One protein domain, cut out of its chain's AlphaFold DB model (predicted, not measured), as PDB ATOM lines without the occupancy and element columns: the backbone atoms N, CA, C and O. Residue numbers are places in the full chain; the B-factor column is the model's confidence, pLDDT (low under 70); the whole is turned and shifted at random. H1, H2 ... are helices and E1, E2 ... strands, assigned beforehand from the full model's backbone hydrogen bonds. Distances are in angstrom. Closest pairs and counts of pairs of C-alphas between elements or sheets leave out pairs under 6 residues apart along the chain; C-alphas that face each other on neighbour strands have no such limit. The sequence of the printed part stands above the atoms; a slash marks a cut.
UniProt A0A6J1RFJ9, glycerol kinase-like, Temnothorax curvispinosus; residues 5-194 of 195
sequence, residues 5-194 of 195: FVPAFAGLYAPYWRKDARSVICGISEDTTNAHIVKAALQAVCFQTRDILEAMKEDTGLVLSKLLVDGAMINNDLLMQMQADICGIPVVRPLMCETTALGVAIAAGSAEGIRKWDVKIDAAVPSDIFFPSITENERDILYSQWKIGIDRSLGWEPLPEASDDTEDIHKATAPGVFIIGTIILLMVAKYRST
ATOM      1  N   PHE A   5      34.991 -29.304 -10.110       98.31
ATOM      2  CA  PHE A   5      34.259 -28.050 -10.048       98.31
ATOM      3  C   PHE A   5      35.256 -26.901  -9.960       98.31
ATOM      4  O   PHE A   5      36.040 -26.853  -9.019       98.31
ATOM      5  N   VAL A   6      35.219 -25.982 -10.922       98.31
ATOM      6  CA  VAL A   6      35.987 -24.734 -10.884       98.31
ATOM      7  C   VAL A   6      35.051 -23.599 -10.467       98.31
ATOM      8  O   VAL A   6      34.151 -23.264 -11.237       98.31
ATOM      9  N   PRO A   7      35.229 -22.992  -9.281       97.62
ATOM     10  CA  PRO A   7      34.346 -21.954  -8.753       97.62
ATOM     11  C   PRO A   7      34.752 -20.545  -9.226       97.62
ATOM     12  O   PRO A   7      34.897 -19.624  -8.423       97.62
ATOM     13  N   ALA A   8      34.938 -20.353 -10.534       97.12
ATOM     14  CA  ALA A   8      35.263 -19.056 -11.138       97.12
ATOM     15  C   ALA A   8      34.029 -18.129 -11.238       97.12
ATOM     16  O   ALA A   8      33.688 -17.632 -12.312       97.12
ATOM     17  N   PHE A   9      33.325 -17.906 -10.122       95.88
ATOM     18  CA  PHE A   9      32.049 -17.171 -10.102       95.88
ATOM     19  C   PHE A   9      32.189 -15.719 -10.568       95.88
ATOM     20  O   PHE A   9      31.273 -15.178 -11.179       95.88
ATOM     21  N   ALA A  10      33.340 -15.108 -10.286       93.94
ATOM     22  CA  ALA A  10      33.693 -13.746 -10.673       93.94
ATOM     23  C   ALA A  10      35.034 -13.719 -11.432       93.94
ATOM     24  O   ALA A  10      35.820 -12.785 -11.281       93.94
ATOM     25  N   GLY A  11      35.319 -14.776 -12.199       94.75
ATOM     26  CA  GLY A  11      36.637 -15.017 -12.778       94.75
ATOM     27  C   GLY A  11      37.571 -15.801 -11.856       94.75
ATOM     28  O   GLY A  11      37.199 -16.231 -10.761       94.75
ATOM     29  N   LEU A  12      38.797 -16.000 -12.332       96.00
ATOM     30  CA  LEU A  12      39.902 -16.584 -11.580       96.00
ATOM     31  C   LEU A  12      40.902 -15.487 -11.211       96.00
ATOM     32  O   LEU A  12      41.340 -14.721 -12.066       96.00
ATOM     33  N   TYR A  13      41.291 -15.439  -9.942       94.00
ATOM     34  CA  TYR A  13      42.342 -14.546  -9.453       94.00
ATOM     35  C   TYR A  13      43.702 -15.245  -9.528       94.00
ATOM     36  O   TYR A  13      43.931 -16.033 -10.447       94.00
ATOM     37  N   ALA A  14      44.609 -14.948  -8.599       93.69
ATOM     38  CA  ALA A  14      45.902 -15.606  -8.517       93.69
ATOM     39  C   ALA A  14      45.770 -17.147  -8.576       93.69
ATOM     40  O   ALA A  14      44.834 -17.701  -7.990       93.69
ATOM     41  N   PRO A  15      46.687 -17.844  -9.268       95.44
ATOM     42  CA  PRO A  15      47.763 -17.304 -10.109       95.44
ATOM     43  C   PRO A  15      47.326 -16.945 -11.548       95.44
ATOM     44  O   PRO A  15      48.126 -16.435 -12.323       95.44
ATOM     45  N   TYR A  16      46.071 -17.202 -11.928       95.12
ATOM     46  CA  TYR A  16      45.606 -17.147 -13.320       95.12
ATOM     47  C   TYR A  16      45.251 -15.743 -13.830       95.12
ATOM     48  O   TYR A  16      45.497 -15.442 -14.995       95.12
ATOM     49  N   TRP A  17      44.640 -14.902 -12.989       94.94
ATOM     50  CA  TRP A  17      44.202 -13.535 -13.321       94.94
ATOM     51  C   TRP A  17      43.304 -13.440 -14.570       94.94
ATOM     52  O   TRP A  17      43.488 -12.594 -15.445       94.94
ATOM     53  N   ARG A  18      42.291 -14.308 -14.646       95.31
ATOM     54  CA  ARG A  18      41.364 -14.440 -15.779       95.31
ATOM     55  C   ARG A  18      39.962 -13.962 -15.421       95.31
ATOM     56  O   ARG A  18      39.167 -14.706 -14.849       95.31
ATOM     57  N   LYS A  19      39.644 -12.718 -15.791       94.44
ATOM     58  CA  LYS A  19      38.304 -12.117 -15.603       94.44
ATOM     59  C   LYS A  19      37.228 -12.764 -16.476       94.44
ATOM     60  O   LYS A  19      36.061 -12.795 -16.096       94.44
ATOM     61  N   ASP A  20      37.637 -13.296 -17.619       94.88
ATOM     62  CA  ASP A  20      36.797 -13.983 -18.596       94.88
ATOM     63  C   ASP A  20      36.444 -15.425 -18.201       94.88
ATOM     64  O   ASP A  20      35.645 -16.072 -18.877       94.88
ATOM     65  N   ALA A  21      37.042 -15.949 -17.127       96.88
ATOM     66  CA  ALA A  21      36.774 -17.305 -16.675       96.88
ATOM     67  C   ALA A  21      35.403 -17.414 -15.991       96.88
ATOM     68  O   ALA A  21      35.006 -16.510 -15.257       96.88
ATOM     69  N   ARG A  22      34.670 -18.514 -16.178       97.56
ATOM     70  CA  ARG A  22      33.380 -18.758 -15.507       97.56
ATOM     71  C   ARG A  22      33.317 -20.131 -14.865       97.56
ATOM     72  O   ARG A  22      34.028 -21.054 -15.254       97.56
ATOM     73  N   SER A  23      32.476 -20.247 -13.838       97.56
ATOM     74  CA  SER A  23      32.330 -21.486 -13.083       97.56
ATOM     75  C   SER A  23      31.886 -22.646 -13.973       97.56
ATOM     76  O   SER A  23      30.890 -22.536 -14.685       97.56
ATOM     77  N   VAL A  24      32.582 -23.780 -13.878       97.06
ATOM     78  CA  VAL A  24      32.270 -24.996 -14.646       97.06
ATOM     79  C   VAL A  24      32.301 -26.225 -13.751       97.06
ATOM     80  O   VAL A  24      33.159 -26.353 -12.881       97.06
ATOM     81  N   ILE A  25      31.378 -27.157 -13.992       97.31
ATOM     82  CA  ILE A  25      31.425 -28.509 -13.429       97.31
ATOM     83  C   ILE A  25      31.668 -29.476 -14.586       97.31
ATOM     84  O   ILE A  25      30.894 -29.529 -15.540       97.31
ATOM     85  N   CYS A  26      32.752 -30.238 -14.509       95.44
ATOM     86  CA  CYS A  26      33.155 -31.216 -15.511       95.44
ATOM     87  C   CYS A  26      33.094 -32.636 -14.942       95.44
ATOM     88  O   CYS A  26      33.277 -32.843 -13.744       95.44
ATOM     89  N   GLY A  27      32.884 -33.625 -15.817       93.75
ATOM     90  CA  GLY A  27      32.960 -35.045 -15.452       93.75
ATOM     91  C   GLY A  27      31.687 -35.638 -14.842       93.75
ATOM     92  O   GLY A  27      31.776 -36.666 -14.180       93.75
ATOM     93  N   ILE A  28      30.523 -35.010 -15.050       94.94
ATOM     94  CA  ILE A  28      29.225 -35.565 -14.635       94.94
ATOM     95  C   ILE A  28      28.877 -36.793 -15.492       94.94
ATOM     96  O   ILE A  28      28.968 -36.758 -16.719       94.94
ATOM     97  N   SER A  29      28.441 -37.854 -14.820       94.44
ATOM     98  CA  SER A  29      27.970 -39.135 -15.366       94.44
ATOM     99  C   SER A  29      26.677 -39.587 -14.672       94.44
ATOM    100  O   SER A  29      26.262 -38.985 -13.682       94.44
ATOM    101  N   GLU A  30      26.033 -40.647 -15.169       95.56
ATOM    102  CA  GLU A  30      24.747 -41.157 -14.656       95.56
ATOM    103  C   GLU A  30      24.777 -41.550 -13.163       95.56
ATOM    104  O   GLU A  30      23.788 -41.384 -12.457       95.56
ATOM    105  N   ASP A  31      25.928 -41.988 -12.645       95.06
ATOM    106  CA  ASP A  31      26.158 -42.336 -11.234       95.06
ATOM    107  C   ASP A  31      26.519 -41.126 -10.345       95.06
ATOM    108  O   ASP A  31      26.879 -41.266  -9.169       95.06
ATOM    109  N   THR A  32      26.452 -39.907 -10.886       95.88
ATOM    110  CA  THR A  32      26.742 -38.684 -10.132       95.88
ATOM    111  C   THR A  32      25.661 -38.413  -9.091       95.88
ATOM    112  O   THR A  32      24.467 -38.456  -9.362       95.88
ATOM    113  N   THR A  33      26.096 -38.065  -7.879       96.56
ATOM    114  CA  THR A  33      25.220 -37.768  -6.744       96.56
ATOM    115  C   THR A  33      25.540 -36.378  -6.212       96.56
ATOM    116  O   THR A  33      26.618 -35.833  -6.463       96.56
ATOM    117  N   ASN A  34      24.632 -35.815  -5.420       96.19
ATOM    118  CA  ASN A  34      24.870 -34.570  -4.690       96.19
ATOM    119  C   ASN A  34      26.152 -34.626  -3.833       96.19
ATOM    120  O   ASN A  34      26.903 -33.655  -3.800       96.19
ATOM    121  N   ALA A  35      26.450 -35.769  -3.207       96.19
ATOM    122  CA  ALA A  35      27.667 -35.964  -2.422       96.19
ATOM    123  C   ALA A  35      28.941 -35.796  -3.268       96.19
ATOM    124  O   ALA A  35      29.920 -35.215  -2.800       96.19
ATOM    125  N   HIS A  36      28.925 -36.244  -4.528       96.56
ATOM    126  CA  HIS A  36      30.051 -36.052  -5.442       96.56
ATOM    127  C   HIS A  36      30.276 -34.570  -5.780       96.56
ATOM    128  O   HIS A  36      31.423 -34.128  -5.810       96.56
ATOM    129  N   ILE A  37      29.205 -33.794  -5.966       96.56
ATOM    130  CA  ILE A  37      29.296 -32.349  -6.228       96.56
ATOM    131  C   ILE A  37      29.820 -31.596  -5.000       96.56
ATOM    132  O   ILE A  37      30.725 -30.774  -5.120       96.56
ATOM    133  N   VAL A  38      29.307 -31.913  -3.806       96.50
ATOM    134  CA  VAL A  38      29.780 -31.313  -2.546       96.50
ATOM    135  C   VAL A  38      31.260 -31.623  -2.319       96.50
ATOM    136  O   VAL A  38      32.031 -30.725  -1.984       96.50
ATOM    137  N   LYS A  39      31.685 -32.869  -2.563       96.31
ATOM    138  CA  LYS A  39      33.100 -33.243  -2.489       96.31
ATOM    139  C   LYS A  39      33.944 -32.445  -3.485       96.31
ATOM    140  O   LYS A  39      34.978 -31.921  -3.084       96.31
ATOM    141  N   ALA A  40      33.503 -32.312  -4.737       97.31
ATOM    142  CA  ALA A  40      34.215 -31.531  -5.748       97.31
ATOM    143  C   ALA A  40      34.354 -30.053  -5.342       97.31
ATOM    144  O   ALA A  40      35.402 -29.461  -5.573       97.31
ATOM    145  N   ALA A  41      33.349 -29.475  -4.676       97.19
ATOM    146  CA  ALA A  41      33.427 -28.115  -4.146       97.19
ATOM    147  C   ALA A  41      34.447 -27.955  -3.018       97.19
ATOM    148  O   ALA A  41      35.210 -26.993  -3.025       97.19
ATOM    149  N   LEU A  42      34.525 -28.910  -2.090       97.50
ATOM    150  CA  LEU A  42      35.572 -28.898  -1.066       97.50
ATOM    151  C   LEU A  42      36.964 -29.112  -1.681       97.50
ATOM    152  O   LEU A  42      37.911 -28.425  -1.313       97.50
ATOM    153  N   GLN A  43      37.090 -30.022  -2.651       97.38
ATOM    154  CA  GLN A  43      38.350 -30.250  -3.364       97.38
ATOM    155  C   GLN A  43      38.797 -29.019  -4.158       97.38
ATOM    156  O   GLN A  43      39.993 -28.752  -4.211       97.38
ATOM    157  N   ALA A  44      37.865 -28.254  -4.732       97.94
ATOM    158  CA  ALA A  44      38.176 -27.018  -5.442       97.94
ATOM    159  C   ALA A  44      38.916 -26.016  -4.548       97.94
ATOM    160  O   ALA A  44      39.925 -25.462  -4.973       97.94
ATOM    161  N   VAL A  45      38.477 -25.853  -3.293       97.81
ATOM    162  CA  VAL A  45      39.182 -25.021  -2.301       97.81
ATOM    163  C   VAL A  45      40.610 -25.528  -2.107       97.81
ATOM    164  O   VAL A  45      41.561 -24.756  -2.196       97.81
ATOM    165  N   CYS A  46      40.780 -26.840  -1.922       98.19
ATOM    166  CA  CYS A  46      42.101 -27.430  -1.731       98.19
ATOM    167  C   CYS A  46      43.033 -27.228  -2.931       98.19
ATOM    168  O   CYS A  46      44.223 -26.957  -2.745       98.19
ATOM    169  N   PHE A  47      42.509 -27.363  -4.152       98.31
ATOM    170  CA  PHE A  47      43.277 -27.160  -5.376       98.31
ATOM    171  C   PHE A  47      43.638 -25.694  -5.603       98.31
ATOM    172  O   PHE A  47      44.779 -25.419  -5.956       98.31
ATOM    173  N   GLN A  48      42.726 -24.758  -5.333       98.06
ATOM    174  CA  GLN A  48      43.032 -23.326  -5.391       98.06
ATOM    175  C   GLN A  48      44.142 -22.959  -4.399       98.06
ATOM    176  O   GLN A  48      45.071 -22.246  -4.765       98.06
ATOM    177  N   THR A  49      44.113 -23.504  -3.179       97.44
ATOM    178  CA  THR A  49      45.222 -23.346  -2.225       97.44
ATOM    179  C   THR A  49      46.529 -23.894  -2.800       97.44
ATOM    180  O   THR A  49      47.551 -23.213  -2.744       97.44
ATOM    181  N   ARG A  50      46.515 -25.098  -3.391       97.44
ATOM    182  CA  ARG A  50      47.711 -25.683  -4.014       97.44
ATOM    183  C   ARG A  50      48.252 -24.821  -5.156       97.44
ATOM    184  O   ARG A  50      49.462 -24.650  -5.222       97.44
ATOM    185  N   ASP A  51      47.390 -24.266  -6.008       97.88
ATOM    186  CA  ASP A  51      47.805 -23.384  -7.105       97.88
ATOM    187  C   ASP A  51      48.606 -22.179  -6.584       97.88
ATOM    188  O   ASP A  51      49.628 -21.814  -7.163       97.88
ATOM    189  N   ILE A  52      48.174 -21.590  -5.463       96.94
ATOM    190  CA  ILE A  52      48.895 -20.491  -4.808       96.94
ATOM    191  C   ILE A  52      50.224 -20.973  -4.225       96.94
ATOM    192  O   ILE A  52      51.237 -20.297  -4.382       96.94
ATOM    193  N   LEU A  53      50.251 -22.138  -3.572       96.00
ATOM    194  CA  LEU A  53      51.486 -22.689  -3.007       96.00
ATOM    195  C   LEU A  53      52.528 -23.015  -4.085       96.00
ATOM    196  O   LEU A  53      53.718 -22.794  -3.860       96.00
ATOM    197  N   GLU A  54      52.103 -23.522  -5.244       95.56
ATOM    198  CA  GLU A  54      52.999 -23.760  -6.377       95.56
ATOM    199  C   GLU A  54      53.548 -22.444  -6.934       95.56
ATOM    200  O   GLU A  54      54.762 -22.323  -7.069       95.56
ATOM    201  N   ALA A  55      52.701 -21.426  -7.118       95.81
ATOM    202  CA  ALA A  55      53.156 -20.096  -7.530       95.81
ATOM    203  C   ALA A  55      54.145 -19.477  -6.521       95.81
ATOM    204  O   ALA A  55      55.205 -18.986  -6.898       95.81
ATOM    205  N   MET A  56      53.869 -19.577  -5.216       95.69
ATOM    206  CA  MET A  56      54.785 -19.109  -4.167       95.69
ATOM    207  C   MET A  56      56.134 -19.834  -4.205       95.69
ATOM    208  O   MET A  56      57.178 -19.221  -3.969       95.69
ATOM    209  N   LYS A  57      56.128 -21.145  -4.470       95.06
ATOM    210  CA  LYS A  57      57.354 -21.934  -4.616       95.06
ATOM    211  C   LYS A  57      58.147 -21.494  -5.846       95.06
ATOM    212  O   LYS A  57      59.368 -21.417  -5.756       95.06
ATOM    213  N   GLU A  58      57.482 -21.211  -6.962       95.00
ATOM    214  CA  GLU A  58      58.123 -20.700  -8.180       95.00
ATOM    215  C   GLU A  58      58.763 -19.323  -7.949       95.00
ATOM    216  O   GLU A  58      59.919 -19.126  -8.323       95.00
ATOM    217  N   ASP A  59      58.074 -18.419  -7.249       94.38
ATOM    218  CA  ASP A  59      58.562 -17.061  -6.976       94.38
ATOM    219  C   ASP A  59      59.715 -17.019  -5.958       94.38
ATOM    220  O   ASP A  59      60.625 -16.194  -6.062       94.38
ATOM    221  N   THR A  60      59.679 -17.880  -4.936       95.56
ATOM    222  CA  THR A  60      60.620 -17.817  -3.799       95.56
ATOM    223  C   THR A  60      61.702 -18.895  -3.822       95.56
ATOM    224  O   THR A  60      62.701 -18.776  -3.112       95.56
ATOM    225  N   GLY A  61      61.497 -19.980  -4.572       93.38
ATOM    226  CA  GLY A  61      62.309 -21.197  -4.506       93.38
ATOM    227  C   GLY A  61      62.164 -21.988  -3.197       93.38
ATOM    228  O   GLY A  61      62.807 -23.028  -3.037       93.38
ATOM    229  N   LEU A  62      61.345 -21.524  -2.247       92.12
ATOM    230  CA  LEU A  62      61.174 -22.161  -0.946       92.12
ATOM    231  C   LEU A  62      60.135 -23.279  -1.021       92.12
ATOM    232  O   LEU A  62      59.034 -23.113  -1.542       92.12
ATOM    233  N   VAL A  63      60.469 -24.424  -0.429       88.69
ATOM    234  CA  VAL A  63      59.528 -25.533  -0.250       88.69
ATOM    235  C   VAL A  63      58.908 -25.415   1.139       88.69
ATOM    236  O   VAL A  63      59.606 -25.558   2.144       88.69
ATOM    237  N   LEU A  64      57.598 -25.155   1.207       92.56
ATOM    238  CA  LEU A  64      56.875 -25.179   2.479       92.56
ATOM    239  C   LEU A  64      56.926 -26.585   3.089       92.56
ATOM    240  O   LEU A  64      56.633 -27.573   2.423       92.56
ATOM    241  N   SER A  65      57.253 -26.664   4.379       94.44
ATOM    242  CA  SER A  65      57.292 -27.928   5.126       94.44
ATOM    243  C   SER A  65      55.960 -28.294   5.781       94.44
ATOM    244  O   SER A  65      55.763 -29.448   6.148       94.44
ATOM    245  N   LYS A  66      55.061 -27.320   5.960       96.38
ATOM    246  CA  LYS A  66      53.714 -27.477   6.521       96.38
ATOM    247  C   LYS A  66      52.850 -26.274   6.159       96.38
ATOM    248  O   LYS A  66      53.377 -25.180   5.969       96.38
ATOM    249  N   LEU A  67      51.538 -26.469   6.130       97.06
ATOM    250  CA  LEU A  67      50.545 -25.422   5.927       97.06
ATOM    251  C   LEU A  67      49.855 -25.108   7.258       97.06
ATOM    252  O   LEU A  67      49.238 -25.985   7.857       97.06
ATOM    253  N   LEU A  68      49.964 -23.867   7.726       95.38
ATOM    254  CA  LEU A  68      49.152 -23.373   8.839       95.38
ATOM    255  C   LEU A  68      47.839 -22.838   8.264       95.38
ATOM    256  O   LEU A  68      47.871 -22.126   7.260       95.38
ATOM    257  N   VAL A  69      46.707 -23.187   8.871       95.69
ATOM    258  CA  VAL A  69      45.377 -22.796   8.380       95.69
ATOM    259  C   VAL A  69      44.562 -22.109   9.466       95.69
ATOM    260  O   VAL A  69      44.755 -22.372  10.653       95.69
ATOM    261  N   ASP A  70      43.623 -21.263   9.055       94.12
ATOM    262  CA  ASP A  70      42.656 -20.615   9.934       94.12
ATOM    263  C   ASP A  70      41.297 -20.391   9.244       94.12
ATOM    264  O   ASP A  70      41.096 -20.757   8.081       94.12
ATOM    265  N   GLY A  71      40.344 -19.828   9.993       90.88
ATOM    266  CA  GLY A  71      39.013 -19.485   9.504       90.88
ATOM    267  C   GLY A  71      37.977 -20.597   9.676       90.88
ATOM    268  O   GLY A  71      38.281 -21.750   9.965       90.88
ATOM    269  N   ALA A  72      36.703 -20.253   9.489       91.75
ATOM    270  CA  ALA A  72      35.584 -21.122   9.867       91.75
ATOM    271  C   ALA A  72      35.568 -22.497   9.167       91.75
ATOM    272  O   ALA A  72      35.097 -23.479   9.746       91.75
ATOM    273  N   MET A  73      36.088 -22.585   7.936       93.62
ATOM    274  CA  MET A  73      36.087 -23.825   7.149       93.62
ATOM    275  C   MET A  73      36.988 -24.917   7.739       93.62
ATOM    276  O   MET A  73      36.746 -26.098   7.486       93.62
ATOM    277  N   ILE A  74      37.988 -24.558   8.552       94.94
ATOM    278  CA  ILE A  74      38.949 -25.525   9.108       94.94
ATOM    279  C   ILE A  74      38.311 -26.479  10.123       94.94
ATOM    280  O   ILE A  74      38.878 -27.528  10.415       94.94
ATOM    281  N   ASN A  75      37.106 -26.170  10.615       94.50
ATOM    282  CA  ASN A  75      36.317 -27.068  11.464       94.50
ATOM    283  C   ASN A  75      35.877 -28.355  10.741       94.50
ATOM    284  O   ASN A  75      35.384 -29.283  11.375       94.50
ATOM    285  N   ASN A  76      36.025 -28.425   9.416       96.56
ATOM    286  CA  ASN A  76      35.710 -29.609   8.630       96.56
ATOM    287  C   ASN A  76      36.942 -30.523   8.497       96.56
ATOM    288  O   ASN A  76      37.822 -30.274   7.671       96.56
ATOM    289  N   ASP A  77      36.971 -31.619   9.260       97.38
ATOM    290  CA  ASP A  77      38.070 -32.600   9.243       97.38
ATOM    291  C   ASP A  77      38.309 -33.213   7.854       97.38
ATOM    292  O   ASP A  77      39.452 -33.422   7.453       97.38
ATOM    293  N   LEU A  78      37.240 -33.455   7.083       97.25
ATOM    294  CA  LEU A  78      37.358 -33.982   5.722       97.25
ATOM    295  C   LEU A  78      38.070 -32.980   4.805       97.25
ATOM    296  O   LEU A  78      38.915 -33.381   4.006       97.25
ATOM    297  N   LEU A  79      37.756 -31.686   4.922       98.00
ATOM    298  CA  LEU A  79      38.447 -30.635   4.174       98.00
ATOM    299  C   LEU A  79      39.929 -30.575   4.558       98.00
ATOM    300  O   LEU A  79      40.772 -30.513   3.669       98.00
ATOM    301  N   MET A  80      40.251 -30.639   5.852       98.38
ATOM    302  CA  MET A  80      41.640 -30.607   6.329       98.38
ATOM    303  C   MET A  80      42.450 -31.802   5.829       98.38
ATOM    304  O   MET A  80      43.568 -31.621   5.341       98.38
ATOM    305  N   GLN A  81      41.866 -33.002   5.854       98.62
ATOM    306  CA  GLN A  81      42.512 -34.188   5.300       98.62
ATOM    307  C   GLN A  81      42.726 -34.055   3.787       98.62
ATOM    308  O   GLN A  81      43.839 -34.261   3.310       98.62
ATOM    309  N   MET A  82      41.706 -33.624   3.030       98.19
ATOM    310  CA  MET A  82      41.844 -33.398   1.585       98.19
ATOM    311  C   MET A  82      42.879 -32.315   1.261       98.19
ATOM    312  O   MET A  82      43.582 -32.429   0.261       98.19
ATOM    313  N   GLN A  83      42.986 -31.269   2.081       98.56
ATOM    314  CA  GLN A  83      43.977 -30.207   1.910       98.56
ATOM    315  C   GLN A  83      45.401 -30.751   2.091       98.56
ATOM    316  O   GLN A  83      46.260 -30.462   1.255       98.56
ATOM    317  N   ALA A  84      45.635 -31.569   3.125       98.56
ATOM    318  CA  ALA A  84      46.921 -32.232   3.356       98.56
ATOM    319  C   ALA A  84      47.257 -33.211   2.223       98.56
ATOM    320  O   ALA A  84      48.362 -33.185   1.681       98.56
ATOM    321  N   ASP A  85      46.283 -34.017   1.805       98.44
ATOM    322  CA  ASP A  85      46.412 -34.963   0.698       98.44
ATOM    323  C   ASP A  85      46.787 -34.264  -0.617       98.44
ATOM    324  O   ASP A  85      47.723 -34.692  -1.295       98.44
ATOM    325  N   ILE A  86      46.091 -33.175  -0.966       97.81
ATOM    326  CA  ILE A  86      46.269 -32.443  -2.229       97.81
ATOM    327  C   ILE A  86      47.559 -31.623  -2.241       97.81
ATOM    328  O   ILE A  86      48.243 -31.617  -3.263       97.81
ATOM    329  N   CYS A  87      47.900 -30.939  -1.144       97.06
ATOM    330  CA  CYS A  87      49.133 -30.144  -1.059       97.06
ATOM    331  C   CYS A  87      50.372 -30.999  -0.815       97.06
ATOM    332  O   CYS A  87      51.477 -30.591  -1.157       97.06
ATOM    333  N   GLY A  88      50.205 -32.176  -0.217       97.38
ATOM    334  CA  GLY A  88      51.311 -33.075   0.058       97.38
ATOM    335  C   GLY A  88      52.201 -32.699   1.223       97.38
ATOM    336  O   GLY A  88      53.287 -33.257   1.355       97.38
ATOM    337  N   ILE A  89      51.740 -31.781   2.062       97.75
ATOM    338  CA  ILE A  89      52.434 -31.321   3.258       97.75
ATOM    339  C   ILE A  89      51.475 -31.389   4.451       97.75
ATOM    340  O   ILE A  89      50.260 -31.300   4.255       97.75
ATOM    341  N   PRO A  90      51.988 -31.541   5.684       98.31
ATOM    342  CA  PRO A  90      51.160 -31.506   6.880       98.31
ATOM    343  C   PRO A  90      50.344 -30.213   6.972       98.31
ATOM    344  O   PRO A  90      50.890 -29.123   6.786       98.31
ATOM    345  N   VAL A  91      49.061 -30.332   7.307       98.38
ATOM    346  CA  VAL A  91      48.176 -29.200   7.607       98.38
ATOM    347  C   VAL A  91      48.016 -29.097   9.117       98.38
ATOM    348  O   VAL A  91      47.665 -30.075   9.771       98.38
ATOM    349  N   VAL A  92      48.284 -27.919   9.672       96.94
ATOM    350  CA  VAL A  92      48.216 -27.649  11.109       96.94
ATOM    351  C   VAL A  92      47.045 -26.719  11.383       96.94
ATOM    352  O   VAL A  92      47.064 -25.552  10.984       96.94
ATOM    353  N   ARG A  93      46.045 -27.244  12.088       96.00
ATOM    354  CA  ARG A  93      44.842 -26.520  12.492       96.00
ATOM    355  C   ARG A  93      44.956 -26.110  13.964       96.00
ATOM    356  O   ARG A  93      44.991 -26.997  14.817       96.00
ATOM    357  N   PRO A  94      44.987 -24.812  14.301       93.06
ATOM    358  CA  PRO A  94      44.958 -24.377  15.694       93.06
ATOM    359  C   PRO A  94      43.599 -24.695  16.336       93.06
ATOM    360  O   PRO A  94      42.566 -24.623  15.673       93.06
ATOM    361  N   LEU A  95      43.576 -24.980  17.645       87.81
ATOM    362  CA  LEU A  95      42.308 -25.134  18.382       87.81
ATOM    363  C   LEU A  95      41.489 -23.828  18.414       87.81
ATOM    364  O   LEU A  95      40.265 -23.858  18.510       87.81
ATOM    365  N   MET A  96      42.158 -22.673  18.331       86.38
ATOM    366  CA  MET A  96      41.529 -21.356  18.227       86.38
ATOM    367  C   MET A  96      41.495 -20.925  16.754       86.38
ATOM    368  O   MET A  96      42.526 -20.576  16.189       86.38
ATOM    369  N   CYS A  97      40.311 -20.976  16.136       79.62
ATOM    370  CA  CYS A  97      40.139 -20.764  14.691       79.62
ATOM    371  C   CYS A  97      40.112 -19.281  14.269       79.62
ATOM    372  O   CYS A  97      40.333 -18.971  13.101       79.62
ATOM    373  N   GLU A  98      39.838 -18.367  15.206       85.38
ATOM    374  CA  GLU A  98      39.638 -16.932  14.943       85.38
ATOM    375  C   GLU A  98      40.952 -16.136  15.024       85.38
ATOM    376  O   GLU A  98      41.079 -15.145  15.751       85.38
ATOM    377  N   THR A  99      41.959 -16.573  14.268       86.06
ATOM    378  CA  THR A  99      43.299 -15.960  14.255       86.06
ATOM    379  C   THR A  99      43.273 -14.513  13.762       86.06
ATOM    380  O   THR A  99      44.073 -13.703  14.225       86.06
ATOM    381  N   THR A 100      42.315 -14.148  12.905       89.88
ATOM    382  CA  THR A 100      42.114 -12.769  12.434       89.88
ATOM    383  C   THR A 100      41.859 -11.807  13.593       89.88
ATOM    384  O   THR A 100      42.550 -10.796  13.734       89.88
ATOM    385  N   ALA A 101      40.896 -12.130  14.462       89.31
ATOM    386  CA  ALA A 101      40.578 -11.298  15.622       89.31
ATOM    387  C   ALA A 101      41.748 -11.259  16.615       89.31
ATOM    388  O   ALA A 101      42.065 -10.199  17.161       89.31
ATOM    389  N   LEU A 102      42.430 -12.394  16.799       87.62
ATOM    390  CA  LEU A 102      43.640 -12.475  17.614       87.62
ATOM    391  C   LEU A 102      44.750 -11.562  17.073       87.62
ATOM    392  O   LEU A 102      45.361 -10.832  17.848       87.62
ATOM    393  N   GLY A 103      44.976 -11.544  15.758       88.38
ATOM    394  CA  GLY A 103      45.971 -10.687  15.115       88.38
ATOM    395  C   GLY A 103      45.703  -9.201  15.351       88.38
ATOM    396  O   GLY A 103      46.616  -8.465  15.729       88.38
ATOM    397  N   VAL A 104      44.443  -8.765  15.222       91.50
ATOM    398  CA  VAL A 104      44.036  -7.380  15.531       91.50
ATOM    399  C   VAL A 104      44.270  -7.055  17.005       91.50
ATOM    400  O   VAL A 104      44.821  -6.001  17.324       91.50
ATOM    401  N   ALA A 105      43.890  -7.961  17.908       89.62
ATOM    402  CA  ALA A 105      44.097  -7.773  19.336       89.62
ATOM    403  C   ALA A 105      45.591  -7.681  19.688       89.62
ATOM    404  O   ALA A 105      45.963  -6.838  20.501       89.62
ATOM    405  N   ILE A 106      46.446  -8.484  19.043       88.44
ATOM    406  CA  ILE A 106      47.902  -8.435  19.229       88.44
ATOM    407  C   ILE A 106      48.462  -7.103  18.746       88.44
ATOM    408  O   ILE A 106      49.149  -6.421  19.507       88.44
ATOM    409  N   ALA A 107      48.112  -6.686  17.531       89.31
ATOM    410  CA  ALA A 107      48.554  -5.406  16.988       89.31
ATOM    411  C   ALA A 107      48.138  -4.224  17.887       89.31
ATOM    412  O   ALA A 107      48.957  -3.358  18.188       89.31
ATOM    413  N   ALA A 108      46.890  -4.213  18.371       90.75
ATOM    414  CA  ALA A 108      46.393  -3.178  19.275       90.75
ATOM    415  C   ALA A 108      47.050  -3.246  20.666       90.75
ATOM    416  O   ALA A 108      47.461  -2.224  21.211       90.75
ATOM    417  N   GLY A 109      47.193  -4.442  21.241       88.94
ATOM    418  CA  GLY A 109      47.798  -4.658  22.557       88.94
ATOM    419  C   GLY A 109      49.274  -4.259  22.622       88.94
ATOM    420  O   GLY A 109      49.750  -3.831  23.680       88.94
ATOM    421  N   SER A 110      49.982  -4.356  21.496       88.44
ATOM    422  CA  SER A 110      51.393  -3.981  21.362       88.44
ATOM    423  C   SER A 110      51.612  -2.544  20.886       88.44
ATOM    424  O   SER A 110      52.751  -2.079  20.882       88.44
ATOM    425  N   ALA A 111      50.547  -1.820  20.532       89.31
ATOM    426  CA  ALA A 111      50.639  -0.433  20.101       89.31
ATOM    427  C   ALA A 111      51.255   0.470  21.184       89.31
ATOM    428  O   ALA A 111      51.068   0.283  22.398       89.31
ATOM    429  N   GLU A 112      51.982   1.489  20.728       85.88
ATOM    430  CA  GLU A 112      52.566   2.497  21.600       85.88
ATOM    431  C   GLU A 112      51.466   3.237  22.380       85.88
ATOM    432  O   GLU A 112      50.487   3.708  21.812       85.88
ATOM    433  N   GLY A 113      51.606   3.289  23.708       84.25
ATOM    434  CA  GLY A 113      50.600   3.843  24.622       84.25
ATOM    435  C   GLY A 113      49.705   2.798  25.301       84.25
ATOM    436  O   GLY A 113      49.240   3.052  26.410       84.25
ATOM    437  N   ILE A 114      49.533   1.605  24.715       86.12
ATOM    438  CA  ILE A 114      48.857   0.470  25.370       86.12
ATOM    439  C   ILE A 114      49.902  -0.435  26.030       86.12
ATOM    440  O   ILE A 114      49.846  -0.635  27.246       86.12
ATOM    441  N   ARG A 115      50.874  -0.937  25.245       83.50
ATOM    442  CA  ARG A 115      52.003  -1.788  25.690       83.50
ATOM    443  C   ARG A 115      51.584  -2.879  26.695       83.50
ATOM    444  O   ARG A 115      52.237  -3.081  27.718       83.50
ATOM    445  N   LYS A 116      50.457  -3.547  26.437       83.81
ATOM    446  CA  LYS A 116      49.907  -4.588  27.321       83.81
ATOM    447  C   LYS A 116      50.386  -5.984  26.962       83.81
ATOM    448  O   LYS A 116      50.438  -6.819  27.860       83.81
ATOM    449  N   TRP A 117      50.743  -6.227  25.702       80.38
ATOM    450  CA  TRP A 117      51.230  -7.523  25.236       80.38
ATOM    451  C   TRP A 117      52.626  -7.405  24.624       80.38
ATOM    452  O   TRP A 117      52.866  -6.554  23.764       80.38
ATOM    453  N   ASP A 118      53.525  -8.279  25.078       74.12
ATOM    454  CA  ASP A 118      54.839  -8.509  24.477       74.12
ATOM    455  C   ASP A 118      54.682  -9.579  23.385       74.12
ATOM    456  O   ASP A 118      54.193 -10.675  23.660       74.12
ATOM    457  N   VAL A 119      55.061  -9.274  22.139       68.19
ATOM    458  CA  VAL A 119      54.857 -10.154  20.961       68.19
ATOM    459  C   VAL A 119      55.898 -11.280  20.907       68.19
ATOM    460  O   VAL A 119      56.230 -11.804  19.847       68.19
ATOM    461  N   LYS A 120      56.437 -11.693  22.054       68.12
ATOM    462  CA  LYS A 120      57.235 -12.916  22.158       68.12
ATOM    463  C   LYS A 120      56.297 -14.110  22.241       68.12
ATOM    464  O   LYS A 120      56.026 -14.655  23.309       68.12
ATOM    465  N   ILE A 121      55.746 -14.481  21.092       61.31
ATOM    466  CA  ILE A 121      54.886 -15.655  20.948       61.31
ATOM    467  C   ILE A 121      55.792 -16.887  20.811       61.31
ATOM    468  O   ILE A 121      55.973 -17.418  19.724       61.31
ATOM    469  N   ASP A 122      56.390 -17.320  21.923       58.84
ATOM    470  CA  ASP A 122      57.217 -18.542  21.983       58.84
ATOM    471  C   ASP A 122      56.420 -19.778  22.445       58.84
ATOM    472  O   ASP A 122      56.947 -20.888  22.521       58.84
ATOM    473  N   ALA A 123      55.133 -19.616  22.767       64.75
ATOM    474  CA  ALA A 123      54.294 -20.723  23.207       64.75
ATOM    475  C   ALA A 123      53.783 -21.537  22.009       64.75
ATOM    476  O   ALA A 123      53.149 -21.001  21.100       64.75
ATOM    477  N   ALA A 124      54.012 -22.852  22.039       71.94
ATOM    478  CA  ALA A 124      53.398 -23.776  21.096       71.94
ATOM    479  C   ALA A 124      51.867 -23.688  21.212       71.94
ATOM    480  O   ALA A 124      51.298 -23.988  22.263       71.94
ATOM    481  N   VAL A 125      51.205 -23.262  20.136       81.06
ATOM    482  CA  VAL A 125      49.743 -23.191  20.077       81.06
ATOM    483  C   VAL A 125      49.196 -24.617  19.964       81.06
ATOM    484  O   VAL A 125      49.609 -25.337  19.054       81.06
ATOM    485  N   PRO A 126      48.279 -25.046  20.848       89.38
ATOM    486  CA  PRO A 126      47.604 -26.330  20.708       89.38
ATOM    487  C   PRO A 126      46.936 -26.464  19.335       89.38
ATOM    488  O   PRO A 126      46.190 -25.577  18.909       89.38
ATOM    489  N   SER A 127      47.206 -27.571  18.646       93.62
ATOM    490  CA  SER A 127      46.785 -27.771  17.261       93.62
ATOM    491  C   SER A 127      46.579 -29.241  16.921       93.62
ATOM    492  O   SER A 127      47.342 -30.089  17.388       93.62
ATOM    493  N   ASP A 128      45.649 -29.502  16.010       95.56
ATOM    494  CA  ASP A 128      45.548 -30.773  15.298       95.56
ATOM    495  C   ASP A 128      46.457 -30.754  14.065       95.56
ATOM    496  O   ASP A 128      46.640 -29.711  13.427       95.56
ATOM    497  N   ILE A 129      47.022 -31.911  13.711       97.69
ATOM    498  CA  ILE A 129      47.881 -32.056  12.532       97.69
ATOM    499  C   ILE A 129      47.330 -33.162  11.636       97.69
ATOM    500  O   ILE A 129      47.184 -34.306  12.063       97.69
ATOM    501  N   PHE A 130      47.084 -32.815  10.377       98.44
ATOM    502  CA  PHE A 130      46.635 -33.723   9.329       98.44
ATOM    503  C   PHE A 130      47.812 -34.032   8.411       98.44
ATOM    504  O   PHE A 130      48.413 -33.124   7.833       98.44
ATOM    505  N   PHE A 131      48.155 -35.311   8.289       98.56
ATOM    506  CA  PHE A 131      49.241 -35.763   7.423       98.56
ATOM    507  C   PHE A 131      48.691 -36.238   6.076       98.56
ATOM    508  O   PHE A 131      47.607 -36.827   6.046       98.56
ATOM    509  N   PRO A 132      49.425 -36.025   4.967       98.12
ATOM    510  CA  PRO A 132      49.050 -36.591   3.679       98.12
ATOM    511  C   PRO A 132      48.920 -38.115   3.784       98.12
ATOM    512  O   PRO A 132      49.821 -38.792   4.277       98.12
ATOM    513  N   SER A 133      47.793 -38.636   3.319       97.94
ATOM    514  CA  SER A 133      47.419 -40.053   3.381       97.94
ATOM    515  C   SER A 133      47.410 -40.732   2.010       97.94
ATOM    516  O   SER A 133      47.408 -41.959   1.933       97.94
ATOM    517  N   ILE A 134      47.443 -39.941   0.932       97.12
ATOM    518  CA  ILE A 134      47.501 -40.421  -0.452       97.12
ATOM    519  C   ILE A 134      48.924 -40.392  -1.009       97.12
ATOM    520  O   ILE A 134      49.778 -39.605  -0.583       97.12
ATOM    521  N   THR A 135      49.159 -41.224  -2.018       97.88
ATOM    522  CA  THR A 135      50.435 -41.267  -2.736       97.88
ATOM    523  C   THR A 135      50.642 -40.025  -3.605       97.88
ATOM    524  O   THR A 135      49.694 -39.350  -4.006       97.88
ATOM    525  N   GLU A 136      51.899 -39.733  -3.940       96.44
ATOM    526  CA  GLU A 136      52.249 -38.654  -4.876       96.44
ATOM    527  C   GLU A 136      51.588 -38.855  -6.249       96.44
ATOM    528  O   GLU A 136      50.972 -37.938  -6.781       96.44
ATOM    529  N   ASN A 137      51.588 -40.087  -6.765       97.38
ATOM    530  CA  ASN A 137      50.953 -40.404  -8.043       97.38
ATOM    531  C   ASN A 137      49.435 -40.131  -8.038       97.38
ATOM    532  O   ASN A 137      48.903 -39.544  -8.977       97.38
ATOM    533  N   GLU A 138      48.718 -40.528  -6.983       96.06
ATOM    534  CA  GLU A 138      47.284 -40.219  -6.857       96.06
ATOM    535  C   GLU A 138      47.036 -38.712  -6.796       96.06
ATOM    536  O   GLU A 138      46.109 -38.200  -7.428       96.06
ATOM    537  N   ARG A 139      47.891 -37.992  -6.067       96.38
ATOM    538  CA  ARG A 139      47.832 -36.539  -5.934       96.38
ATOM    539  C   ARG A 139      48.038 -35.832  -7.276       96.38
ATOM    540  O   ARG A 139      47.305 -34.890  -7.578       96.38
ATOM    541  N   ASP A 140      48.981 -36.289  -8.088       96.31
ATOM    542  CA  ASP A 140      49.259 -35.709  -9.405       96.31
ATOM    543  C   ASP A 140      48.149 -36.011 -10.412       96.31
ATOM    544  O   ASP A 140      47.756 -35.144 -11.197       96.31
ATOM    545  N   ILE A 141      47.545 -37.200 -10.336       96.12
ATOM    546  CA  ILE A 141      46.348 -37.526 -11.120       96.12
ATOM    547  C   ILE A 141      45.199 -36.576 -10.761       96.12
ATOM    548  O   ILE A 141      44.550 -36.034 -11.655       96.12
ATOM    549  N   LEU A 142      44.955 -36.340  -9.471       96.19
ATOM    550  CA  LEU A 142      43.922 -35.407  -9.017       96.19
ATOM    551  C   LEU A 142      44.197 -33.976  -9.499       96.19
ATOM    552  O   LEU A 142      43.293 -33.296  -9.983       96.19
ATOM    553  N   TYR A 143      45.448 -33.533  -9.413       97.31
ATOM    554  CA  TYR A 143      45.826 -32.182  -9.809       97.31
ATOM    555  C   TYR A 143      45.791 -31.965 -11.323       97.31
ATOM    556  O   TYR A 143      45.333 -30.923 -11.787       97.31
ATOM    557  N   SER A 144      46.172 -32.965 -12.120       96.75
ATOM    558  CA  SER A 144      46.034 -32.885 -13.578       96.75
ATOM    559  C   SER A 144      44.569 -32.728 -14.006       96.75
ATOM    560  O   SER A 144      44.267 -31.930 -14.889       96.75
ATOM    561  N   GLN A 145      43.633 -33.406 -13.332       95.81
ATOM    562  CA  GLN A 145      42.195 -33.234 -13.575       95.81
ATOM    563  C   GLN A 145      41.723 -31.820 -13.226       95.81
ATOM    564  O   GLN A 145      40.953 -31.229 -13.984       95.81
ATOM    565  N   TRP A 146      42.210 -31.265 -12.115       97.56
ATOM    566  CA  TRP A 146      41.955 -29.874 -11.750       97.56
ATOM    567  C   TRP A 146      42.413 -28.900 -12.844       97.56
ATOM    568  O   TRP A 146      41.619 -28.061 -13.266       97.56
ATOM    569  N   LYS A 147      43.634 -29.059 -13.373       97.56
ATOM    570  CA  LYS A 147      44.151 -28.204 -14.458       97.56
ATOM    571  C   LYS A 147      43.315 -28.288 -15.731       97.56
ATOM    572  O   LYS A 147      43.012 -27.256 -16.319       97.56
ATOM    573  N   ILE A 148      42.840 -29.480 -16.096       96.88
ATOM    574  CA  ILE A 148      41.885 -29.627 -17.207       96.88
ATOM    575  C   ILE A 148      40.611 -28.817 -16.928       96.88
ATOM    576  O   ILE A 148      40.093 -28.153 -17.823       96.88
ATOM    577  N   GLY A 149      40.096 -28.858 -15.695       97.06
ATOM    578  CA  GLY A 149      38.951 -28.046 -15.286       97.06
ATOM    579  C   GLY A 149      39.213 -26.548 -15.439       97.06
ATOM    580  O   GLY A 149      38.365 -25.845 -15.990       97.06
ATOM    581  N   ILE A 150      40.383 -26.073 -14.995       98.00
ATOM    582  CA  ILE A 150      40.802 -24.676 -15.157       98.00
ATOM    583  C   ILE A 150      40.755 -24.282 -16.627       98.00
ATOM    584  O   ILE A 150      40.069 -23.317 -16.948       98.00
ATOM    585  N   ASP A 151      41.369 -25.052 -17.523       97.19
ATOM    586  CA  ASP A 151      41.388 -24.732 -18.955       97.19
ATOM    587  C   ASP A 151      39.977 -24.625 -19.548       97.19
ATOM    588  O   ASP A 151      39.695 -23.740 -20.355       97.19
ATOM    589  N   ARG A 152      39.051 -25.487 -19.108       96.88
ATOM    590  CA  ARG A 152      37.641 -25.444 -19.536       96.88
ATOM    591  C   ARG A 152      36.860 -24.264 -18.971       96.88
ATOM    592  O   ARG A 152      35.799 -23.948 -19.505       96.88
ATOM    593  N   SER A 153      37.352 -23.632 -17.912       96.94
ATOM    594  CA  SER A 153      36.722 -22.463 -17.301       96.94
ATOM    595  C   SER A 153      37.066 -21.149 -18.003       96.94
ATOM    596  O   SER A 153      36.448 -20.142 -17.687       96.94
ATOM    597  N   LEU A 154      38.020 -21.128 -18.943       96.38
ATOM    598  CA  LEU A 154      38.547 -19.909 -19.576       96.38
ATOM    599  C   LEU A 154      37.749 -19.489 -20.823       96.38
ATOM    600  O   LEU A 154      37.165 -20.333 -21.498       96.38
ATOM    601  N   GLY A 155      37.771 -18.194 -21.169       93.56
ATOM    602  CA  GLY A 155      37.205 -17.681 -22.424       93.56
ATOM    603  C   GLY A 155      35.676 -17.657 -22.498       93.56
ATOM    604  O   GLY A 155      35.126 -17.690 -23.596       93.56
ATOM    605  N   TRP A 156      34.985 -17.637 -21.356       92.19
ATOM    606  CA  TRP A 156      33.521 -17.663 -21.303       92.19
ATOM    607  C   TRP A 156      32.885 -16.284 -21.449       92.19
ATOM    608  O   TRP A 156      31.812 -16.171 -22.036       92.19
ATOM    609  N   GLU A 157      33.528 -15.246 -20.918       88.50
ATOM    610  CA  GLU A 157      33.118 -13.867 -21.171       88.50
ATOM    611  C   GLU A 157      34.037 -13.179 -22.177       88.50
ATOM    612  O   GLU A 157      35.251 -13.391 -22.149       88.50
ATOM    613  N   PRO A 158      33.490 -12.319 -23.054       80.44
ATOM    614  CA  PRO A 158      34.316 -11.445 -23.865       80.44
ATOM    615  C   PRO A 158      35.181 -10.598 -22.935       80.44
ATOM    616  O   PRO A 158      34.669  -9.947 -22.021       80.44
ATOM    617  N   LEU A 159      36.494 -10.596 -23.161       72.38
ATOM    618  CA  LEU A 159      37.337  -9.590 -22.531       72.38
ATOM    619  C   LEU A 159      36.821  -8.222 -22.996       72.38
ATOM    620  O   LEU A 159      36.524  -8.084 -24.189       72.38
ATOM    621  N   PRO A 160      36.680  -7.232 -22.095       65.25
ATOM    622  CA  PRO A 160      36.399  -5.872 -22.522       65.25
ATOM    623  C   PRO A 160      37.396  -5.515 -23.624       65.25
ATOM    624  O   PRO A 160      38.586  -5.818 -23.479       65.25
ATOM    625  N   GLU A 161      36.924  -4.913 -24.722       61.09
ATOM    626  CA  GLU A 161      37.839  -4.228 -25.634       61.09
ATOM    627  C   GLU A 161      38.737  -3.359 -24.761       61.09
ATOM    628  O   GLU A 161      38.241  -2.727 -23.826       61.09
ATOM    629  N   ALA A 162      40.051  -3.418 -24.986       56.22
ATOM    630  CA  ALA A 162      40.983  -2.593 -24.245       56.22
ATOM    631  C   ALA A 162      40.575  -1.133 -24.476       56.22
ATOM    632  O   ALA A 162      40.919  -0.547 -25.500       56.22
ATOM    633  N   SER A 163      39.797  -0.562 -23.556       46.69
ATOM    634  CA  SER A 163      39.732   0.874 -23.414       46.69
ATOM    635  C   SER A 163      41.162   1.293 -23.137       46.69
ATOM    636  O   SER A 163      41.849   0.709 -22.294       46.69
ATOM    637  N   ASP A 164      41.630   2.256 -23.917       46.91
ATOM    638  CA  ASP A 164      42.918   2.916 -23.769       46.91
ATOM    639  C   ASP A 164      42.938   3.758 -22.475       46.91
ATOM    640  O   ASP A 164      43.253   4.939 -22.462       46.91
ATOM    641  N   ASP A 165      42.569   3.155 -21.342       48.69
ATOM    642  CA  ASP A 165      42.638   3.768 -20.013       48.69
ATOM    643  C   ASP A 165      44.099   3.865 -19.530       48.69
ATOM    644  O   ASP A 165      44.393   4.415 -18.464       48.69
ATOM    645  N   THR A 166      45.050   3.380 -20.336       48.25
ATOM    646  CA  THR A 166      46.475   3.695 -20.218       48.25
ATOM    647  C   THR A 166      46.770   5.187 -20.382       48.25
ATOM    648  O   THR A 166      47.767   5.654 -19.822       48.25
ATOM    649  N   GLU A 167      45.905   5.970 -21.039       44.81
ATOM    650  CA  GLU A 167      46.070   7.430 -21.113       44.81
ATOM    651  C   GLU A 167      45.838   8.152 -19.770       44.81
ATOM    652  O   GLU A 167      46.416   9.221 -19.542       44.81
ATOM    653  N   ASP A 168      45.066   7.581 -18.838       47.38
ATOM    654  CA  ASP A 168      44.711   8.269 -17.586       47.38
ATOM    655  C   ASP A 168      45.603   7.910 -16.385       47.38
ATOM    656  O   ASP A 168      45.699   8.694 -15.433       47.38
ATOM    657  N   ILE A 169      46.369   6.812 -16.441       50.84
ATOM    658  CA  ILE A 169      47.338   6.464 -15.379       50.84
ATOM    659  C   ILE A 169      48.470   7.505 -15.302       50.84
ATOM    660  O   ILE A 169      48.966   7.812 -14.217       50.84
ATOM    661  N   HIS A 170      48.834   8.136 -16.422       47.03
ATOM    662  CA  HIS A 170      49.858   9.186 -16.447       47.03
ATOM    663  C   HIS A 170      49.380  10.556 -15.929       47.03
ATOM    664  O   HIS A 170      50.212  11.435 -15.689       47.03
ATOM    665  N   LYS A 171      48.072  10.748 -15.696       48.06
ATOM    666  CA  LYS A 171      47.525  11.970 -15.071       48.06
ATOM    667  C   LYS A 171      47.418  11.871 -13.548       48.06
ATOM    668  O   LYS A 171      47.316  12.901 -12.877       48.06
ATOM    669  N   ALA A 172      47.478  10.666 -12.982       54.50
ATOM    670  CA  ALA A 172      47.437  10.458 -11.541       54.50
ATOM    671  C   ALA A 172      48.813  10.744 -10.922       54.50
ATOM    672  O   ALA A 172      49.638   9.852 -10.773       54.50
ATOM    673  N   THR A 173      49.042  12.007 -10.544       57.12
ATOM    674  CA  THR A 173      50.184  12.492  -9.743       57.12
ATOM    675  C   THR A 173      51.557  12.037 -10.237       57.12
ATOM    676  O   THR A 173      52.006  10.932  -9.942       57.12
ATOM    677  N   ALA A 174      52.286  12.941 -10.899       62.69
ATOM    678  CA  ALA A 174      53.697  12.730 -11.208       62.69
ATOM    679  C   ALA A 174      54.424  12.139  -9.974       62.69
ATOM    680  O   ALA A 174      54.271  12.702  -8.885       62.69
ATOM    681  N   PRO A 175      55.205  11.046 -10.108       58.06
ATOM    682  CA  PRO A 175      55.829  10.319  -8.993       58.06
ATOM    683  C   PRO A 175      56.544  11.221  -7.972       58.06
ATOM    684  O   PRO A 175      56.618  10.911  -6.782       58.06
ATOM    685  N   GLY A 176      57.021  12.384  -8.425       63.25
ATOM    686  CA  GLY A 176      57.609  13.422  -7.587       63.25
ATOM    687  C   GLY A 176      56.698  13.939  -6.468       63.25
ATOM    688  O   GLY A 176      57.197  14.184  -5.376       63.25
ATOM    689  N   VAL A 177      55.380  14.057  -6.667       71.56
ATOM    690  CA  VAL A 177      54.455  14.558  -5.629       71.56
ATOM    691  C   VAL A 177      54.379  13.587  -4.450       71.56
ATOM    692  O   VAL A 177      54.401  14.015  -3.297       71.56
ATOM    693  N   PHE A 178      54.360  12.282  -4.726       71.00
ATOM    694  CA  PHE A 178      54.295  11.251  -3.691       71.00
ATOM    695  C   PHE A 178      55.606  11.166  -2.897       71.00
ATOM    696  O   PHE A 178      55.599  11.106  -1.666       71.00
ATOM    697  N   ILE A 179      56.746  11.242  -3.593       76.56
ATOM    698  CA  ILE A 179      58.076  11.242  -2.966       76.56
ATOM    699  C   ILE A 179      58.273  12.497  -2.105       76.56
ATOM    700  O   ILE A 179      58.684  12.391  -0.950       76.56
ATOM    701  N   ILE A 180      57.927  13.680  -2.623       82.50
ATOM    702  CA  ILE A 180      58.051  14.947  -1.887       82.50
ATOM    703  C   ILE A 180      57.125  14.952  -0.666       82.50
ATOM    704  O   ILE A 180      57.568  15.299   0.429       82.50
ATOM    705  N   GLY A 181      55.873  14.509  -0.820       84.00
ATOM    706  CA  GLY A 181      54.925  14.394   0.290       84.00
ATOM    707  C   GLY A 181      55.442  13.480   1.402       84.00
ATOM    708  O   GLY A 181      55.395  13.846   2.576       84.00
ATOM    709  N   THR A 182      56.026  12.338   1.032       84.75
ATOM    710  CA  THR A 182      56.596  11.374   1.985       84.75
ATOM    711  C   THR A 182      57.798  11.962   2.733       84.75
ATOM    712  O   THR A 182      57.890  11.835   3.954       84.75
ATOM    713  N   ILE A 183      58.690  12.671   2.035       89.00
ATOM    714  CA  ILE A 183      59.856  13.326   2.648       89.00
ATOM    715  C   ILE A 183      59.425  14.434   3.620       89.00
ATOM    716  O   ILE A 183      59.953  14.507   4.731       89.00
ATOM    717  N   ILE A 184      58.451  15.268   3.244       90.50
ATOM    718  CA  ILE A 184      57.930  16.336   4.113       90.50
ATOM    719  C   ILE A 184      57.293  15.739   5.370       90.50
ATOM    720  O   ILE A 184      57.564  16.212   6.476       90.50
ATOM    721  N   LEU A 185      56.502  14.672   5.227       88.62
ATOM    722  CA  LEU A 185      55.874  13.991   6.358       88.62
ATOM    723  C   LEU A 185      56.923  13.449   7.343       88.62
ATOM    724  O   LEU A 185      56.800  13.648   8.553       88.62
ATOM    725  N   LEU A 186      57.993  12.830   6.828       87.94
ATOM    726  CA  LEU A 186      59.106  12.323   7.635       87.94
ATOM    727  C   LEU A 186      59.885  13.447   8.333       87.94
ATOM    728  O   LEU A 186      60.269  13.296   9.493       87.94
ATOM    729  N   MET A 187      60.091  14.590   7.670       85.00
ATOM    730  CA  MET A 187      60.737  15.752   8.292       85.00
ATOM    731  C   MET A 187      59.891  16.344   9.423       85.00
ATOM    732  O   MET A 187      60.429  16.637  10.492       85.00
ATOM    733  N   VAL A 188      58.575  16.478   9.230       87.94
ATOM    734  CA  VAL A 188      57.655  16.980  10.265       87.94
ATOM    735  C   VAL A 188      57.586  16.020  11.453       87.94
ATOM    736  O   VAL A 188      57.628  16.466  12.600       87.94
ATOM    737  N   ALA A 189      57.532  14.710  11.197       81.56
ATOM    738  CA  ALA A 189      57.559  13.695  12.247       81.56
ATOM    739  C   ALA A 189      58.859  13.766  13.065       81.56
ATOM    740  O   ALA A 189      58.816  13.792  14.296       81.56
ATOM    741  N   LYS A 190      60.013  13.893  12.395       80.31
ATOM    742  CA  LYS A 190      61.313  14.030  13.064       80.31
ATOM    743  C   LYS A 190      61.407  15.319  13.884       80.31
ATOM    744  O   LYS A 190      61.877  15.284  15.016       80.31
ATOM    745  N   TYR A 191      60.914  16.437  13.352       86.50
ATOM    746  CA  TYR A 191      60.884  17.715  14.066       86.50
ATOM    747  C   TYR A 191      60.033  17.640  15.341       86.50
ATOM    748  O   TYR A 191      60.487  18.051  16.404       86.50
ATOM    749  N   ARG A 192      58.837  17.041  15.265       77.50
ATOM    750  CA  ARG A 192      57.959  16.857  16.433       77.50
ATOM    751  C   ARG A 192      58.496  15.868  17.463       77.50
ATOM    752  O   ARG A 192      58.174  16.013  18.628       77.50
ATOM    753  N   SER A 193      59.300  14.891  17.048       74.06
ATOM    754  CA  SER A 193      59.938  13.930  17.957       74.06
ATOM    755  C   SER A 193      61.149  14.498  18.710       74.06
ATOM    756  O   SER A 193      61.652  13.832  19.610       74.06
ATOM    757  N   THR A 194      61.663  15.668  18.309       69.25
ATOM    758  CA  THR A 194      62.848  16.300  18.927       69.25
ATOM    759  C   THR A 194      62.472  17.471  19.856       69.25
ATOM    760  O   THR A 194      63.355  18.082  20.455       69.25
TER     761      THR A 194
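This is residues 5 to 194 of the 195 residues of the protein "glycerol kinase-like" of Temnothorax curvispinosus (UniProt A0A6J1RFJ9). Three crossed helices, H1, H3 and H5, make a loose core, with a little sheet of two strands, E2 and E3, packed on H3, and a long arm, residues 161 to 194 with H6 and H7, sticks out free of this body. H4 and the unnamed stretch of residues 111 to 126 reach out from the sheet between E2 and E3 and fold back to it. The printed part has 190 residues, with seven named helices and three named strands in the order E1 H1 H2 H3 E2 H4 E3 H5 H6 H7; E2 and E3 are antiparallel and the class is mostly helix. The whole is loose, with a radius of gyration of the C-alphas of 23.0 A and spans of 75 by 54 by 31 A.

E1, residues 24 to 26, pairs with no named strand, but residues 24 to 25 pair antiparallel with residues 5 to 6. H1, residues 34 to 60, touches H3, residues 77 to 87, with its residues 42 to 50 alone; the closest C-alphas, of Cys 46 and Gln 83, are 4.9 A apart. These two run the same way at a steep tilt of 42 degrees. H2, residues 72 to 75, is close to but not clearly touching H3, with C-alphas 74 and 80 the closest at 6.4 A. E2, residues 91 to 94, and E3, residues 127 to 130, are antiparallel neighbours, with N 91 and O 130 within hydrogen-bond range at 2.9 A, as are N 128 and O 93 at 2.9 A. The closest C-alphas of H3 and E2, of Ala 84 and Val 91, are 5.4 A apart. H4, residues 99 to 110, touches no helix. H5, residues 136 to 152, touches H3 about perpendicular at 90 degrees, closest at C-alphas 86 and 139, 5.7 A. H5 only just touches H1, with 3 pairs of C-alphas within 8 A, the closest those of Phe 47 and Trp 146 at 7.1 A. H6, residues 166 to 169, and H7, residues 175 to 193, touch no helix. In H1, H3, H4, H5 and H7 every O i to N i+4 pair is within hydrogen-bond range; H2 and H6 are too short for such a pair.

E1 begins at C-alpha 24, (32.270, -24.996, -14.646). H1 is 39.5 A long, H3 15.3 A, H4 16.1 A, H5 24.6 A and H7 27.5 A. H7 ends at C-alpha 193, (59.938, 13.930, 17.957).

The C-alphas farthest apart, of Glu 30 and Thr 194, are 76.7 A apart. The printed part has no cut. The links H1 to H2, H4 to E3 and H5 to H6 are long. The model's pLDDT is under 70 in residues 119 to 123, residues 160 to 176 and residue 194.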